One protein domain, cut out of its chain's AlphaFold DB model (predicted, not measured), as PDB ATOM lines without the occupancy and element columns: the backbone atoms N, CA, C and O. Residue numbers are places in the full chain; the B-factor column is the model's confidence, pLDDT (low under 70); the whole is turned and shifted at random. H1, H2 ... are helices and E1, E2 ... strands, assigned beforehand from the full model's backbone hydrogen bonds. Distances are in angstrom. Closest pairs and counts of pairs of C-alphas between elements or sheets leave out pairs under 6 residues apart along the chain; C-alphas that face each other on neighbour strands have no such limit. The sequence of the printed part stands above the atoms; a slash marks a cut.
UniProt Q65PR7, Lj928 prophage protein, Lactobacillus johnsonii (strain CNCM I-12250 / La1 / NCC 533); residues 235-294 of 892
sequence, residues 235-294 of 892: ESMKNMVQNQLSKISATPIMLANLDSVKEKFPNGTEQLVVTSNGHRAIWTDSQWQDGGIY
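AT A GLANCE: This is residues 235 to 294 of the 892 residues of the protein "Lj928 prophage protein" of Lactobacillus johnsonii (strain CNCM I-12250 / La1 / NCC 533) (UniProt Q65PR7). A strongly twisted sheet of four strands, with the short helix H2 packed on it, makes a compact body, and residues 235 to 243 of helix H1 stick out as an arm. The 60 printed residues run H1 E1 H2 E2 E3 E4, class mixed; the mixed sheet has the order E1 E2 E3 E4. The whole is only just loose, close to compact, with radius of gyration of the C-alphas 12.7 A and spans 40 by 21 by 18 A.

IN THESE COORDINATES: H1, residues 235 to 245, 15.1 A long, begins at C-alpha 235 (-33.824, -45.534, 4.551). E1 is 249 to 255, H2 258 to 264, E2 271 to 275, E3 279 to 284. E4, 287 to 293, 18.5 A, ends at C-alpha 293 (-34.503, -51.158, -30.523).

HOW THE PARTS SIT: H1 is not on the sheet. Parallel neighbours E1 and E2 (N 253 to O 272, 2.9 A), with H2 between, form a strand-helix-strand unit, crossover right-handed. H2 is on the sheet; C-alphas 262 and 288 are its closest to E4, 6.4 A. E2, E3, E4 form a meander of successive antiparallel hairpins; N 281 to O 273 and N 289 to O 282 are each 2.9 A. In H1 and H2 every O i to N i+4 pair is within hydrogen-bond range.

THE WHOLE: The farthest C-alphas, Glu 235 and Asn 277, are 40.9 A apart. The printed part has no cut and no long link; pLDDT is under 70 at 248 to 250.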
ATOM      1  N   GLU A 235     -32.359 -45.503   4.665       89.19
ATOM      2  CA  GLU A 235     -33.824 -45.534   4.551       89.19
ATOM      3  C   GLU A 235     -34.340 -44.377   3.686       89.19
ATOM      4  O   GLU A 235     -35.211 -44.598   2.848       89.19
ATOM      5  N   SER A 236     -33.774 -43.170   3.787       87.44
ATOM      6  CA  SER A 236     -34.131 -42.057   2.895       87.44
ATOM      7  C   SER A 236     -33.858 -42.402   1.424       87.44
ATOM      8  O   SER A 236     -34.749 -42.286   0.581       87.44
ATOM      9  N   MET A 237     -32.666 -42.922   1.111       87.81
ATOM     10  CA  MET A 237     -32.285 -43.351  -0.240       87.81
ATOM     11  C   MET A 237     -33.163 -44.503  -0.761       87.81
ATOM     12  O   MET A 237     -33.620 -44.465  -1.902       87.81
ATOM     13  N   LYS A 238     -33.460 -45.499   0.076       90.25
ATOM     14  CA  LYS A 238     -34.357 -46.624  -0.232       90.25
ATOM     15  C   LYS A 238     -35.778 -46.149  -0.537       90.25
ATOM     16  O   LYS A 238     -36.344 -46.563  -1.546       90.25
ATOM     17  N   ASN A 239     -36.321 -45.235   0.268       86.25
ATOM     18  CA  ASN A 239     -37.626 -44.620   0.022       86.25
ATOM     19  C   ASN A 239     -37.622 -43.771  -1.262       86.25
ATOM     20  O   ASN A 239     -38.586 -43.818  -2.020       86.25
ATOM     21  N   MET A 240     -36.539 -43.044  -1.568       82.06
ATOM     22  CA  MET A 240     -36.393 -42.335  -2.849       82.06
ATOM     23  C   MET A 240     -36.400 -43.299  -4.043       82.06
ATOM     24  O   MET A 240     -37.136 -43.067  -4.998       82.06
ATOM     25  N   VAL A 241     -35.637 -44.397  -3.985       81.81
ATOM     26  CA  VAL A 241     -35.591 -45.418  -5.047       81.81
ATOM     27  C   VAL A 241     -36.961 -46.079  -5.231       81.81
ATOM     28  O   VAL A 241     -37.452 -46.163  -6.355       81.81
ATOM     29  N   GLN A 242     -37.625 -46.479  -4.143       82.31
ATOM     30  CA  GLN A 242     -38.971 -47.060  -4.195       82.31
ATOM     31  C   GLN A 242     -40.006 -46.080  -4.773       82.31
ATOM     32  O   GLN A 242     -40.821 -46.490  -5.595       82.31
ATOM     33  N   ASN A 243     -39.926 -44.788  -4.433       81.25
ATOM     34  CA  ASN A 243     -40.797 -43.732  -4.969       81.25
ATOM     35  C   ASN A 243     -40.514 -43.334  -6.431       81.25
ATOM     36  O   ASN A 243     -41.301 -42.581  -7.002       81.25
ATOM     37  N   GLN A 244     -39.416 -43.796  -7.035       77.69
ATOM     38  CA  GLN A 244     -39.181 -43.664  -8.479       77.69
ATOM     39  C   GLN A 244     -39.601 -44.939  -9.219       77.69
ATOM     40  O   GLN A 244     -40.322 -44.865 -10.211       77.69
ATOM     41  N   LEU A 245     -39.228 -46.117  -8.703       75.12
ATOM     42  CA  LEU A 245     -39.613 -47.408  -9.284       75.12
ATOM     43  C   LEU A 245     -41.137 -47.607  -9.323       75.12
ATOM     44  O   LEU A 245     -41.649 -48.153 -10.297       75.12
ATOM     45  N   SER A 246     -41.871 -47.124  -8.314       73.75
ATOM     46  CA  SER A 246     -43.337 -47.227  -8.237       73.75
ATOM     47  C   SER A 246     -44.096 -46.459  -9.327       73.75
ATOM     48  O   SER A 246     -45.299 -46.667  -9.485       73.75
ATOM     49  N   LYS A 247     -43.414 -45.587 -10.080       70.12
ATOM     50  CA  LYS A 247     -44.010 -44.761 -11.138       70.12
ATOM     51  C   LYS A 247     -43.740 -45.264 -12.556       70.12
ATOM     52  O   LYS A 247     -44.363 -44.778 -13.498       70.12
ATOM     53  N   ILE A 248     -42.816 -46.212 -12.725       68.69
ATOM     54  CA  ILE A 248     -42.426 -46.718 -14.044       68.69
ATOM     55  C   ILE A 248     -43.582 -47.541 -14.625       68.69
ATOM     56  O   ILE A 248     -43.868 -48.649 -14.173       68.69
ATOM     57  N   SER A 249     -44.244 -47.009 -15.655       66.31
ATOM     58  CA  SER A 249     -45.309 -47.737 -16.355       66.31
ATOM     59  C   SER A 249     -44.733 -48.825 -17.264       66.31
ATOM     60  O   SER A 249     -43.958 -48.536 -18.179       66.31
ATOM     61  N   ALA A 250     -45.170 -50.068 -17.056       63.12
ATOM     62  CA  ALA A 250     -44.796 -51.220 -17.880       63.12
ATOM     63  C   ALA A 250     -45.499 -51.262 -19.256       63.12
ATOM     64  O   ALA A 250     -45.130 -52.068 -20.109       63.12
ATOM     65  N   THR A 251     -46.517 -50.425 -19.490       74.88
ATOM     66  CA  THR A 251     -47.239 -50.356 -20.771       74.88
ATOM     67  C   THR A 251     -46.610 -49.288 -21.675       74.88
ATOM     68  O   THR A 251     -46.674 -48.110 -21.320       74.88
ATOM     69  N   PRO A 252     -46.030 -49.643 -22.842       79.75
ATOM     70  CA  PRO A 252     -45.395 -48.664 -23.721       79.75
ATOM     71  C   PRO A 252     -46.416 -47.752 -24.415       79.75
ATOM     72  O   PRO A 252     -47.388 -48.229 -25.003       79.75
ATOM     73  N   ILE A 253     -46.147 -46.446 -24.446       85.19
ATOM     74  CA  ILE A 253     -46.818 -45.518 -25.362       85.19
ATOM     75  C   ILE A 253     -46.140 -45.612 -26.731       85.19
ATOM     76  O   ILE A 253     -44.954 -45.306 -26.854       85.19
ATOM     77  N   MET A 254     -46.905 -45.957 -27.769       86.12
ATOM     78  CA  MET A 254     -46.443 -45.880 -29.158       86.12
ATOM     79  C   MET A 254     -46.607 -44.463 -29.729       86.12
ATOM     80  O   MET A 254     -47.689 -43.879 -29.643       86.12
ATOM     81  N   LEU A 255     -45.553 -43.928 -30.352       89.25
ATOM     82  CA  LEU A 255     -45.558 -42.674 -31.125       89.25
ATOM     83  C   LEU A 255     -44.855 -42.863 -32.483       89.25
ATOM     84  O   LEU A 255     -44.195 -43.873 -32.709       89.25
ATOM     85  N   ALA A 256     -45.005 -41.921 -33.419       88.31
ATOM     86  CA  ALA A 256     -44.488 -42.090 -34.784       88.31
ATOM     87  C   ALA A 256     -42.952 -41.988 -34.871       88.31
ATOM     88  O   ALA A 256     -42.295 -42.811 -35.503       88.31
ATOM     89  N   ASN A 257     -42.364 -40.976 -34.235       89.06
ATOM     90  CA  ASN A 257     -40.927 -40.698 -34.265       89.06
ATOM     91  C   ASN A 257     -40.504 -39.902 -33.019       89.06
ATOM     92  O   ASN A 257     -41.354 -39.472 -32.237       89.06
ATOM     93  N   LEU A 258     -39.194 -39.705 -32.838       88.88
ATOM     94  CA  LEU A 258     -38.620 -39.036 -31.665       88.88
ATOM     95  C   LEU A 258     -39.081 -37.572 -31.518       88.88
ATOM     96  O   LEU A 258     -39.173 -37.072 -30.401       88.88
ATOM     97  N   ASP A 259     -39.426 -36.889 -32.610       90.88
ATOM     98  CA  ASP A 259     -39.910 -35.507 -32.553       90.88
ATOM     99  C   ASP A 259     -41.365 -35.434 -32.064       90.88
ATOM    100  O   ASP A 259     -41.685 -34.578 -31.242       90.88
ATOM    101  N   SER A 260     -42.210 -36.415 -32.411       90.62
ATOM    102  CA  SER A 260     -43.518 -36.605 -31.759       90.62
ATOM    103  C   SER A 260     -43.399 -36.913 -30.259       90.62
ATOM    104  O   SER A 260     -44.320 -36.610 -29.500       90.62
ATOM    105  N   VAL A 261     -42.286 -37.511 -29.805       88.81
ATOM    106  CA  VAL A 261     -42.010 -37.694 -28.367       88.81
ATOM    107  C   VAL A 261     -41.683 -36.349 -27.710       88.81
ATOM    108  O   VAL A 261     -42.269 -36.028 -26.676       88.81
ATOM    109  N   LYS A 262     -40.817 -35.535 -28.331       90.81
ATOM    110  CA  LYS A 262     -40.463 -34.184 -27.853       90.81
ATOM    111  C   LYS A 262     -41.675 -33.256 -27.776       90.81
ATOM    112  O   LYS A 262     -41.832 -32.559 -26.781       90.81
ATOM    113  N   GLU A 263     -42.537 -33.270 -28.791       90.81
ATOM    114  CA  GLU A 263     -43.757 -32.453 -28.839       90.81
ATOM    115  C   GLU A 263     -44.753 -32.840 -27.734       90.81
ATOM    116  O   GLU A 263     -45.309 -31.972 -27.062       90.81
ATOM    117  N   LYS A 264     -44.959 -34.145 -27.509       89.56
ATOM    118  CA  LYS A 264     -45.950 -34.647 -26.546       89.56
ATOM    119  C   LYS A 264     -45.461 -34.646 -25.094       89.56
ATOM    120  O   LYS A 264     -46.273 -34.511 -24.182       89.56
ATOM    121  N   PHE A 265     -44.156 -34.803 -24.875       90.44
ATOM    122  CA  PHE A 265     -43.534 -34.907 -23.551       90.44
ATOM    123  C   PHE A 265     -42.312 -33.975 -23.418       90.44
ATOM    124  O   PHE A 265     -41.208 -34.453 -23.153       90.44
ATOM    125  N   PRO A 266     -42.459 -32.644 -23.576       86.31
ATOM    126  CA  PRO A 266     -41.328 -31.711 -23.682       86.31
ATOM    127  C   PRO A 266     -40.438 -31.613 -22.430       86.31
ATOM    128  O   PRO A 266     -39.341 -31.076 -22.521       86.31
ATOM    129  N   ASN A 267     -40.886 -32.146 -21.287       87.19
ATOM    130  CA  ASN A 267     -40.144 -32.193 -20.020       87.19
ATOM    131  C   ASN A 267     -39.839 -33.638 -19.556       87.19
ATOM    132  O   ASN A 267     -39.558 -33.859 -18.378       87.19
ATOM    133  N   GLY A 268     -39.936 -34.623 -20.456       84.31
ATOM    134  CA  GLY A 268     -39.856 -36.051 -20.129       84.31
ATOM    135  C   GLY A 268     -41.207 -36.668 -19.737       84.31
ATOM    136  O   GLY A 268     -42.242 -36.000 -19.723       84.31
ATOM    137  N   THR A 269     -41.205 -37.970 -19.438       83.44
ATOM    138  CA  THR A 269     -42.346 -38.700 -18.857       83.44
ATOM    139  C   THR A 269     -41.857 -39.917 -18.063       83.44
ATOM    140  O   THR A 269     -40.806 -40.476 -18.366       83.44
ATOM    141  N   GLU A 270     -42.622 -40.328 -17.051       75.50
ATOM    142  CA  GLU A 270     -42.369 -41.518 -16.216       75.50
ATOM    143  C   GLU A 270     -42.874 -42.820 -16.889       75.50
ATOM    144  O   GLU A 270     -42.676 -43.924 -16.382       75.50
ATOM    145  N   GLN A 271     -43.526 -42.703 -18.054       78.81
ATOM    146  CA  GLN A 271     -44.013 -43.833 -18.849       78.81
ATOM    147  C   GLN A 271     -43.017 -44.216 -19.947       78.81
ATOM    148  O   GLN A 271     -42.445 -43.350 -20.607       78.81
ATOM    149  N   LEU A 272     -42.861 -45.516 -20.202       83.81
ATOM    150  CA  LEU A 272     -42.063 -46.014 -21.320       83.81
ATOM    151  C   LEU A 272     -42.641 -45.535 -22.666       83.81
ATOM    152  O   LEU A 272     -43.822 -45.737 -22.947       83.81
ATOM    153  N   VAL A 273     -41.799 -44.955 -23.526       87.31
ATOM    154  CA  VAL A 273     -42.182 -44.508 -24.876       87.31
ATOM    155  C   VAL A 273     -41.384 -45.262 -25.937       87.31
ATOM    156  O   VAL A 273     -40.160 -45.373 -25.851       87.31
ATOM    157  N   VAL A 274     -42.082 -45.757 -26.958       87.62
ATOM    158  CA  VAL A 274     -41.514 -46.499 -28.090       87.62
ATOM    159  C   VAL A 274     -41.996 -45.864 -29.398       87.62
ATOM    160  O   VAL A 274     -43.167 -45.514 -29.547       87.62
ATOM    161  N   THR A 275     -41.095 -45.673 -30.356       86.69
ATOM    162  CA  THR A 275     -41.409 -45.128 -31.682       86.69
ATOM    163  C   THR A 275     -41.776 -46.242 -32.668       86.69
ATOM    164  O   THR A 275     -41.398 -47.396 -32.478       86.69
ATOM    165  N   SER A 276     -42.520 -45.946 -33.738       83.62
ATOM    166  CA  SER A 276     -43.091 -46.979 -34.628       83.62
ATOM    167  C   SER A 276     -42.074 -47.774 -35.464       83.62
ATOM    168  O   SER A 276     -42.455 -48.731 -36.129       83.62
ATOM    169  N   ASN A 277     -40.786 -47.425 -35.406       81.25
ATOM    170  CA  ASN A 277     -39.661 -48.245 -35.876       81.25
ATOM    171  C   ASN A 277     -39.179 -49.289 -34.838       81.25
ATOM    172  O   ASN A 277     -38.184 -49.967 -35.072       81.25
ATOM    173  N   GLY A 278     -39.835 -49.393 -33.678       79.00
ATOM    174  CA  GLY A 278     -39.485 -50.310 -32.592       79.00
ATOM    175  C   GLY A 278     -38.398 -49.809 -31.634       79.00
ATOM    176  O   GLY A 278     -37.989 -50.566 -30.758       79.00
ATOM    177  N   HIS A 279     -37.916 -48.569 -31.767       89.12
ATOM    178  CA  HIS A 279     -36.915 -47.990 -30.861       89.12
ATOM    179  C   HIS A 279     -37.554 -47.411 -29.590       89.12
ATOM    180  O   HIS A 279     -38.660 -46.880 -29.643       89.12
ATOM    181  N   ARG A 280     -36.866 -47.476 -28.444       89.69
ATOM    182  CA  ARG A 280     -37.282 -46.766 -27.218       89.69
ATOM    183  C   ARG A 280     -36.743 -45.339 -27.219       89.69
ATOM    184  O   ARG A 280     -35.573 -45.131 -27.525       89.69
ATOM    185  N   ALA A 281     -37.559 -44.374 -26.814       88.81
ATOM    186  CA  ALA A 281     -37.080 -43.029 -26.512       88.81
ATOM    187  C   ALA A 281     -36.630 -42.964 -25.043       88.81
ATOM    188  O   ALA A 281     -37.294 -43.523 -24.170       88.81
ATOM    189  N   ILE A 282     -35.513 -42.289 -24.764       87.62
ATOM    190  CA  ILE A 282     -34.975 -42.112 -23.406       87.62
ATOM    191  C   ILE A 282     -34.819 -40.614 -23.120       87.62
ATOM    192  O   ILE A 282     -34.361 -39.863 -23.979       87.62
ATOM    193  N   TRP A 283     -35.214 -40.181 -21.922       85.44
ATOM    194  CA  TRP A 283     -35.049 -38.808 -21.445       85.44
ATOM    195  C   TRP A 283     -33.831 -38.718 -20.517       85.44
ATOM    196  O   TRP A 283     -33.855 -39.256 -19.411       85.44
ATOM    197  N   THR A 284     -32.772 -38.046 -20.967       80.75
ATOM    198  CA  THR A 284     -31.537 -37.787 -20.201       80.75
ATOM    199  C   THR A 284     -31.064 -36.362 -20.456       80.75
ATOM    200  O   THR A 284     -31.315 -35.807 -21.522       80.75
ATOM    201  N   ASP A 285     -30.407 -35.745 -19.470       83.50
ATOM    202  CA  ASP A 285     -29.844 -34.384 -19.577       83.50
ATOM    203  C   ASP A 285     -30.864 -33.327 -20.057       83.50
ATOM    204  O   ASP A 285     -30.551 -32.394 -20.794       83.50
ATOM    205  N   SER A 286     -32.124 -33.512 -19.645       84.56
ATOM    206  CA  SER A 286     -33.287 -32.720 -20.067       84.56
ATOM    207  C   SER A 286     -33.537 -32.701 -21.586       84.56
ATOM    208  O   SER A 286     -34.040 -31.708 -22.110       84.56
ATOM    209  N   GLN A 287     -33.199 -33.782 -22.301       85.88
ATOM    210  CA  GLN A 287     -33.428 -33.976 -23.738       85.88
ATOM    211  C   GLN A 287     -33.922 -35.401 -24.057       85.88
ATOM    212  O   GLN A 287     -33.610 -36.360 -23.351       85.88
ATOM    213  N   TRP A 288     -34.667 -35.561 -25.158       89.12
ATOM    214  CA  TRP A 288     -35.046 -36.881 -25.688       89.12
ATOM    215  C   TRP A 288     -34.002 -37.410 -26.668       89.12
ATOM    216  O   TRP A 288     -33.703 -36.759 -27.671       89.12
ATOM    217  N   GLN A 289     -33.525 -38.624 -26.407       89.38
ATOM    218  CA  GLN A 289     -32.549 -39.352 -27.212       89.38
ATOM    219  C   GLN A 289     -33.134 -40.694 -27.692       89.38
ATOM    220  O   GLN A 289     -34.065 -41.236 -27.088       89.38
ATOM    221  N   ASP A 290     -32.593 -41.232 -28.786       87.00
ATOM    222  CA  ASP A 290     -32.913 -42.583 -29.261       87.00
ATOM    223  C   ASP A 290     -32.115 -43.615 -28.445       87.00
ATOM    224  O   ASP A 290     -30.885 -43.600 -28.442       87.00
ATOM    225  N   GLY A 291     -32.816 -44.502 -27.738       83.31
ATOM    226  CA  GLY A 291     -32.225 -45.586 -26.953       83.31
ATOM    227  C   GLY A 291     -31.988 -46.880 -27.735       83.31
ATOM    228  O   GLY A 291     -31.535 -47.864 -27.147       83.31
ATOM    229  N   GLY A 292     -32.322 -46.917 -29.025       83.62
ATOM    230  CA  GLY A 292     -32.263 -48.103 -29.870       83.62
ATOM    231  C   GLY A 292     -33.447 -49.059 -29.679       83.62
ATOM    232  O   GLY A 292     -34.352 -48.840 -28.868       83.62
ATOM    233  N   ILE A 293     -33.433 -50.148 -30.448       82.06
ATOM    234  CA  ILE A 293     -34.503 -51.158 -30.523       82.06
ATOM    235  C   ILE A 293     -34.925 -51.646 -29.122       82.06
ATOM    236  O   ILE A 293     -34.091 -52.060 -28.317       82.06
ATOM    237  N   TYR A 294     -36.230 -51.591 -28.837       75.56
ATOM    238  CA  TYR A 294     -36.850 -52.035 -27.584       75.56
ATOM    239  C   TYR A 294     -37.112 -53.549 -27.547       75.56
ATOM    240  O   TYR A 294     -37.053 -54.157 -26.483       75.56
TER     241      TYR A 294